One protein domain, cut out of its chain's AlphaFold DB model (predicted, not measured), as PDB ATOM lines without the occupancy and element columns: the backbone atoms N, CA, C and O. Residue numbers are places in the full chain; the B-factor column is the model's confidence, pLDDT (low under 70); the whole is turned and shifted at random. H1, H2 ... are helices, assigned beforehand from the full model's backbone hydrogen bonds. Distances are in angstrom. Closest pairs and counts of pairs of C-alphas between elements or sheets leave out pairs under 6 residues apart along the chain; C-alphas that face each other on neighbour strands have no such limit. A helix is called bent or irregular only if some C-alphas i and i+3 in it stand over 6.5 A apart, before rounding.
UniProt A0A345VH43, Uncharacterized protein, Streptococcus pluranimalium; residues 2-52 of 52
ATOM      1  N   LEU A   2      15.570   7.841  43.967       76.00
ATOM      2  CA  LEU A   2      16.824   7.082  44.114       76.00
ATOM      3  C   LEU A   2      16.670   5.678  44.742       76.00
ATOM      4  O   LEU A   2      17.167   4.707  44.188       76.00
ATOM      5  N   LYS A   3      15.909   5.537  45.841       79.44
ATOM      6  CA  LYS A   3      15.667   4.231  46.494       79.44
ATOM      7  C   LYS A   3      15.036   3.183  45.567       79.44
ATOM      8  O   LYS A   3      15.390   2.016  45.658       79.44
ATOM      9  N   LYS A   4      14.128   3.587  44.668       78.44
ATOM     10  CA  LYS A   4      13.490   2.664  43.710       78.44
ATOM     11  C   LYS A   4      14.487   2.177  42.656       78.44
ATOM     12  O   LYS A   4      14.444   1.014  42.281       78.44
ATOM     13  N   ILE A   5      15.399   3.050  42.228       85.94
ATOM     14  CA  ILE A   5      16.451   2.727  41.255       85.94
ATOM     15  C   ILE A   5      17.468   1.765  41.875       85.94
ATOM     16  O   ILE A   5      17.797   0.750  41.274       85.94
ATOM     17  N   VAL A   6      17.907   2.035  43.107       87.38
ATOM     18  CA  VAL A   6      18.820   1.138  43.832       87.38
ATOM     19  C   VAL A   6      18.176  -0.233  44.049       87.38
ATOM     20  O   VAL A   6      18.815  -1.251  43.801       87.38
ATOM     21  N   LEU A   7      16.895  -0.273  44.428       89.31
ATOM     22  CA  LEU A   7      16.156  -1.528  44.576       89.31
ATOM     23  C   LEU A   7      16.072  -2.303  43.251       89.31
ATOM     24  O   LEU A   7      16.276  -3.512  43.231       89.31
ATOM     25  N   PHE A   8      15.818  -1.604  42.143       88.62
ATOM     26  CA  PHE A   8      15.775  -2.205  40.812       88.62
ATOM     27  C   PHE A   8      17.123  -2.819  40.414       88.62
ATOM     28  O   PHE A   8      17.159  -3.958  39.959       88.62
ATOM     29  N   ILE A   9      18.231  -2.105  40.643       89.19
ATOM     30  CA  ILE A   9      19.585  -2.598  40.348       89.19
ATOM     31  C   ILE A   9      19.899  -3.846  41.180       89.19
ATOM     32  O   ILE A   9      20.413  -4.823  40.643       89.19
ATOM     33  N   ILE A  10      19.551  -3.850  42.470       87.00
ATOM     34  CA  ILE A  10      19.780  -5.003  43.352       87.00
ATOM     35  C   ILE A  10      19.000  -6.225  42.862       87.00
ATOM     36  O   ILE A  10      19.577  -7.302  42.738       87.00
ATOM     37  N   ILE A  11      17.713  -6.062  42.540       90.38
ATOM     38  CA  ILE A  11      16.876  -7.155  42.024       90.38
ATOM     39  C   ILE A  11      17.432  -7.670  40.696       90.38
ATOM     40  O   ILE A  11      17.532  -8.878  40.503       90.38
ATOM     41  N   PHE A  12      17.842  -6.769  39.803       87.38
ATOM     42  CA  PHE A  12      18.430  -7.130  38.519       87.38
ATOM     43  C   PHE A  12      19.689  -7.986  38.695       87.38
ATOM     44  O   PHE A  12      19.768  -9.079  38.137       87.38
ATOM     45  N   VAL A  13      20.626  -7.549  39.542       86.88
ATOM     46  CA  VAL A  13      21.854  -8.298  39.852       86.88
ATOM     47  C   VAL A  13      21.527  -9.666  40.452       86.88
ATOM     48  O   VAL A  13      22.123 -10.666  40.054       86.88
ATOM     49  N   LEU A  14      20.557  -9.732  41.366       85.75
ATOM     50  CA  LEU A  14      20.161 -10.975  42.026       85.75
ATOM     51  C   LEU A  14      19.565 -11.983  41.033       85.75
ATOM     52  O   LEU A  14      19.905 -13.164  41.069       85.75
ATOM     53  N   VAL A  15      18.731 -11.509  40.103       86.31
ATOM     54  CA  VAL A  15      18.152 -12.325  39.027       86.31
ATOM     55  C   VAL A  15      19.237 -12.813  38.069       86.31
ATOM     56  O   VAL A  15      19.268 -13.999  37.745       86.31
ATOM     57  N   THR A  16      20.171 -11.949  37.661       81.06
ATOM     58  CA  THR A  16      21.314 -12.349  36.827       81.06
ATOM     59  C   THR A  16      22.158 -13.422  37.515       81.06
ATOM     60  O   THR A  16      22.565 -14.393  36.876       81.06
ATOM     61  N   PHE A  17      22.377 -13.296  38.824       79.31
ATOM     62  CA  PHE A  17      23.136 -14.273  39.598       79.31
ATOM     63  C   PHE A  17      22.406 -15.617  39.707       79.31
ATOM     64  O   PHE A  17      23.028 -16.667  39.557       79.31
ATOM     65  N   LEU A  18      21.082 -15.596  39.890       79.31
ATOM     66  CA  LEU A  18      20.250 -16.802  39.910       79.31
ATOM     67  C   LEU A  18      20.283 -17.533  38.564       79.31
ATOM     68  O   LEU A  18      20.475 -18.745  38.516       79.31
ATOM     69  N   ILE A  19      20.137 -16.786  37.468       78.94
ATOM     70  CA  ILE A  19      20.219 -17.313  36.102       78.94
ATOM     71  C   ILE A  19      21.588 -17.961  35.879       78.94
ATOM     72  O   ILE A  19      21.663 -19.098  35.414       78.94
ATOM     73  N   ASN A  20      22.668 -17.294  36.285       74.06
ATOM     74  CA  ASN A  20      24.018 -17.841  36.194       74.06
ATOM     75  C   ASN A  20      24.175 -19.130  37.032       74.06
ATOM     76  O   ASN A  20      24.659 -20.152  36.553       74.06
ATOM     77  N   SER A  21      23.689 -19.127  38.275       69.88
ATOM     78  CA  SER A  21      23.809 -20.270  39.183       69.88
ATOM     79  C   SER A  21      22.927 -21.462  38.811       69.88
ATOM     80  O   SER A  21      23.250 -22.576  39.205       69.88
ATOM     81  N   ILE A  22      21.802 -21.268  38.124       69.31
ATOM     82  CA  ILE A  22      20.862 -22.355  37.803       69.31
ATOM     83  C   ILE A  22      21.098 -22.869  36.386       69.31
ATOM     84  O   ILE A  22      21.079 -24.078  36.160       69.31
ATOM     85  N   ILE A  23      21.323 -21.961  35.436       66.25
ATOM     86  CA  ILE A  23      21.431 -22.291  34.014       66.25
ATOM     87  C   ILE A  23      22.883 -22.600  33.651       66.25
ATOM     88  O   ILE A  23      23.143 -23.622  33.026       66.25
ATOM     89  N   LEU A  24      23.847 -21.778  34.084       62.91
ATOM     90  CA  LEU A  24      25.260 -21.966  33.727       62.91
ATOM     91  C   LEU A  24      25.955 -23.074  34.535       62.91
ATOM     92  O   LEU A  24      26.930 -23.655  34.062       62.91
ATOM     93  N   VAL A  25      25.472 -23.399  35.736       61.91
ATOM     94  CA  VAL A  25      25.979 -24.545  36.521       61.91
ATOM     95  C   VAL A  25      25.493 -25.877  35.959       61.91
ATOM     96  O   VAL A  25      26.246 -26.845  35.986       61.91
ATOM     97  N   LYS A  26      24.253 -25.928  35.454       63.97
ATOM     98  CA  LYS A  26      23.677 -27.134  34.840       63.97
ATOM     99  C   LYS A  26      24.083 -27.325  33.382       63.97
ATOM    100  O   LYS A  26      23.877 -28.405  32.842       63.97
ATOM    101  N   LEU A  27      24.628 -26.292  32.745       64.69
ATOM    102  CA  LEU A  27      25.210 -26.410  31.420       64.69
ATOM    103  C   LEU A  27      26.541 -27.149  31.512       64.69
ATOM    104  O   LEU A  27      27.461 -26.696  32.200       64.69
ATOM    105  N   ASP A  28      26.648 -28.248  30.769       66.31
ATOM    106  CA  ASP A  28      27.907 -28.951  30.589       66.31
ATOM    107  C   ASP A  28      29.005 -27.965  30.175       66.31
ATOM    108  O   ASP A  28      28.809 -27.076  29.336       66.31
ATOM    109  N   ASN A  29      30.174 -28.131  30.795       65.69
ATOM    110  CA  ASN A  29      31.325 -27.232  30.715       65.69
ATOM    111  C   ASN A  29      31.626 -26.661  29.301       65.69
ATOM    112  O   ASN A  29      31.909 -25.463  29.225       65.69
ATOM    113  N   PRO A  30      31.523 -27.418  28.179       68.19
ATOM    114  CA  PRO A  30      31.732 -26.857  26.839       68.19
ATOM    115  C   PRO A  30      30.670 -25.837  26.401       68.19
ATOM    116  O   PRO A  30      31.016 -24.826  25.798       68.19
ATOM    117  N   VAL A  31      29.388 -26.041  26.717       71.75
ATOM    118  CA  VAL A  31      28.308 -25.129  26.290       71.75
ATOM    119  C   VAL A  31      28.401 -23.806  27.045       71.75
ATOM    120  O   VAL A  31      28.234 -22.735  26.460       71.75
ATOM    121  N   ARG A  32      28.749 -23.868  28.337       71.56
ATOM    122  CA  ARG A  32      29.033 -22.676  29.144       71.56
ATOM    123  C   ARG A  32      30.183 -21.865  28.551       71.56
ATOM    124  O   ARG A  32      30.078 -20.642  28.473       71.56
ATOM    125  N   LEU A  33      31.251 -22.537  28.120       68.81
ATOM    126  CA  LEU A  33      32.391 -21.885  27.484       68.81
ATOM    127  C   LEU A  33      31.968 -21.195  26.179       68.81
ATOM    128  O   LEU A  33      32.262 -20.020  25.988       68.81
ATOM    129  N   THR A  34      31.218 -21.890  25.320       75.94
ATOM    130  CA  THR A  34      30.738 -21.353  24.038       75.94
ATOM    131  C   THR A  34      29.827 -20.141  24.220       75.94
ATOM    132  O   THR A  34      29.975 -19.153  23.505       75.94
ATOM    133  N   LEU A  35      28.918 -20.166  25.201       73.88
ATOM    134  CA  LEU A  35      28.068 -19.013  25.510       73.88
ATOM    135  C   LEU A  35      28.877 -17.837  26.064       73.88
ATOM    136  O   LEU A  35      28.654 -16.702  25.647       73.88
ATOM    137  N   ALA A  36      29.838 -18.093  26.954       76.31
ATOM    138  CA  ALA A  36      30.720 -17.053  27.477       76.31
ATOM    139  C   ALA A  36      31.552 -16.403  26.359       76.31
ATOM    140  O   ALA A  36      31.623 -15.177  26.279       76.31
ATOM    141  N   TYR A  37      32.107 -17.208  25.447       76.19
ATOM    142  CA  TYR A  37      32.824 -16.719  24.269       76.19
ATOM    143  C   TYR A  37      31.910 -15.975  23.290       76.19
ATOM    144  O   TYR A  37      32.313 -14.938  22.774       76.19
ATOM    145  N   GLY A  38      30.680 -16.445  23.064       79.19
ATOM    146  CA  GLY A  38      29.700 -15.762  22.216       79.19
ATOM    147  C   GLY A  38      29.338 -14.374  22.748       79.19
ATOM    148  O   GLY A  38      29.350 -13.398  21.999       79.19
ATOM    149  N   ILE A  39      29.102 -14.258  24.057       81.81
ATOM    150  CA  ILE A  39      28.853 -12.967  24.714       81.81
ATOM    151  C   ILE A  39      30.096 -12.072  24.629       81.81
ATOM    152  O   ILE A  39      29.976 -10.895  24.296       81.81
ATOM    153  N   ALA A  40      31.294 -12.618  24.864       77.25
ATOM    154  CA  ALA A  40      32.545 -11.870  24.752       77.25
ATOM    155  C   ALA A  40      32.790 -11.347  23.325       77.25
ATOM    156  O   ALA A  40      33.236 -10.214  23.161       77.25
ATOM    157  N   LEU A  41      32.441 -12.123  22.296       78.25
ATOM    158  CA  LEU A  41      32.508 -11.718  20.889       78.25
ATOM    159  C   LEU A  41      31.560 -10.558  20.582       78.25
ATOM    160  O   LEU A  41      31.962  -9.598  19.929       78.25
ATOM    161  N   ILE A  42      30.326 -10.612  21.091       81.94
ATOM    162  CA  ILE A  42      29.348  -9.529  20.927       81.94
ATOM    163  C   ILE A  42      29.851  -8.259  21.616       81.94
ATOM    164  O   ILE A  42      29.856  -7.198  21.000       81.94
ATOM    165  N   VAL A  43      30.327  -8.358  22.861       79.06
ATOM    166  CA  VAL A  43      30.851  -7.208  23.618       79.06
ATOM    167  C   VAL A  43      32.105  -6.634  22.959       79.06
ATOM    168  O   VAL A  43      32.215  -5.419  22.818       79.06
ATOM    169  N   SER A  44      33.022  -7.487  22.497       72.94
ATOM    170  CA  SER A  44      34.219  -7.069  21.764       72.94
ATOM    171  C   SER A  44      33.851  -6.371  20.455       72.94
ATOM    172  O   SER A  44      34.379  -5.302  20.162       72.94
ATOM    173  N   GLY A  45      32.917  -6.926  19.677       73.06
ATOM    174  CA  GLY A  45      32.430  -6.306  18.444       73.06
ATOM    175  C   GLY A  45      31.754  -4.955  18.697       73.06
ATOM    176  O   GLY A  45      31.989  -3.997  17.958       73.06
ATOM    177  N   PHE A  46      30.983  -4.843  19.782       66.31
ATOM    178  CA  PHE A  46      30.350  -3.592  20.208       66.31
ATOM    179  C   PHE A  46      31.371  -2.552  20.689       66.31
ATOM    180  O   PHE A  46      31.216  -1.357  20.448       66.31
ATOM    181  N   SER A  47      32.434  -2.995  21.363       59.03
ATOM    182  CA  SER A  47      33.516  -2.126  21.824       59.03
ATOM    183  C   SER A  47      34.329  -1.587  20.644       59.03
ATOM    184  O   SER A  47      34.550  -0.384  20.559       59.03
ATOM    185  N   VAL A  48      34.666  -2.435  19.668       61.06
ATOM    186  CA  VAL A  48      35.391  -2.031  18.449       61.06
ATOM    187  C   VAL A  48      34.576  -1.059  17.588       61.06
ATOM    188  O   VAL A  48      35.133  -0.118  17.030       61.06
ATOM    189  N   THR A  49      33.257  -1.233  17.501       59.28
ATOM    190  CA  THR A  49      32.378  -0.329  16.730       59.28
ATOM    191  C   THR A  49      32.122   1.018  17.407       59.28
ATOM    192  O   THR A  49      31.757   1.967  16.723       59.28
ATOM    193  N   ARG A  50      32.329   1.135  18.724       53.31
ATOM    194  CA  ARG A  50      32.204   2.396  19.480       53.31
ATOM    195  C   ARG A  50      33.490   3.231  19.521       53.31
ATOM    196  O   ARG A  50      33.426   4.380  19.942       53.31
ATOM    197  N   VAL A  51      34.636   2.655  19.149       56.28
ATOM    198  CA  VAL A  51      35.965   3.305  19.190       56.28
ATOM    199  C   VAL A  51      36.354   3.926  17.832       56.28
ATOM    200  O   VAL A  51      37.396   4.566  17.726       56.28
ATOM    201  N   LYS A  52      35.519   3.771  16.799       47.34
ATOM    202  CA  LYS A  52      35.717   4.340  15.459       47.34
ATOM    203  C   LYS A  52      34.834   5.564  15.247       47.34
ATOM    204  O   LYS A  52      35.312   6.495  14.567       47.34
TER     205      LYS A  52
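What this domain is: This is residues 2 to 52 of the 52 residues of an uncharacterized protein of Streptococcus pluranimalium (UniProt A0A345VH43). Two long, straight helices meet near their ends as a V, with H1 as one arm, H2 as the other and the tight link between them at the point. The arms spread from that corner, and residues 2 to 19 of H1 and 37 to 50 of H2 stand free, with the space between them open. The printed part has 51 residues, with two named helices, H1 then H2, and no named strand; the class is all helix. The whole is flat, spanning 38 by 36 by 6 A, and only just extended, close to loose, with a radius of gyration of the C-alphas of 15.0 A.

How they stand to each other: Begin with the longest helix, H1, residues 2 to 26, and look beyond its last residue for H2, residues 29 to 50. The two are close but not clearly touching, with 1 pair of C-alphas within 8 A. Look there at the closest C-alphas, those of Leu 24 and Arg 32, 6.0 A apart. The helices run opposite ways at a steep tilt of 43 degrees, and their centres are 20.1 A apart. In H2 every O i to N i+4 pair is within hydrogen-bond range; in H1 19 of 21 are.

Where its parts are: Find C-alpha 2 at (16.824, 7.082, 44.114); from there H1 runs 36.1 A to C-alpha 26 at (23.677, -27.134, 34.840). After Leu 27 and Asp 28, find C-alpha 29 at (31.325, -27.232, 30.715), from which H2 runs 31.7 A to C-alpha 50 at (32.204, 2.396, 19.480). Neither helix is bent.

The domain as a whole: The two C-alphas farthest apart are those of Leu 2 and Pro 30, at 40.9 A. The printed part has no cut, and its one link between helices is tight. Mean pLDDT of the printed part is 74.3; look for values under 70 at residues 21 to 30, residue 33 and residues 46 to 52, where the model's confidence is low.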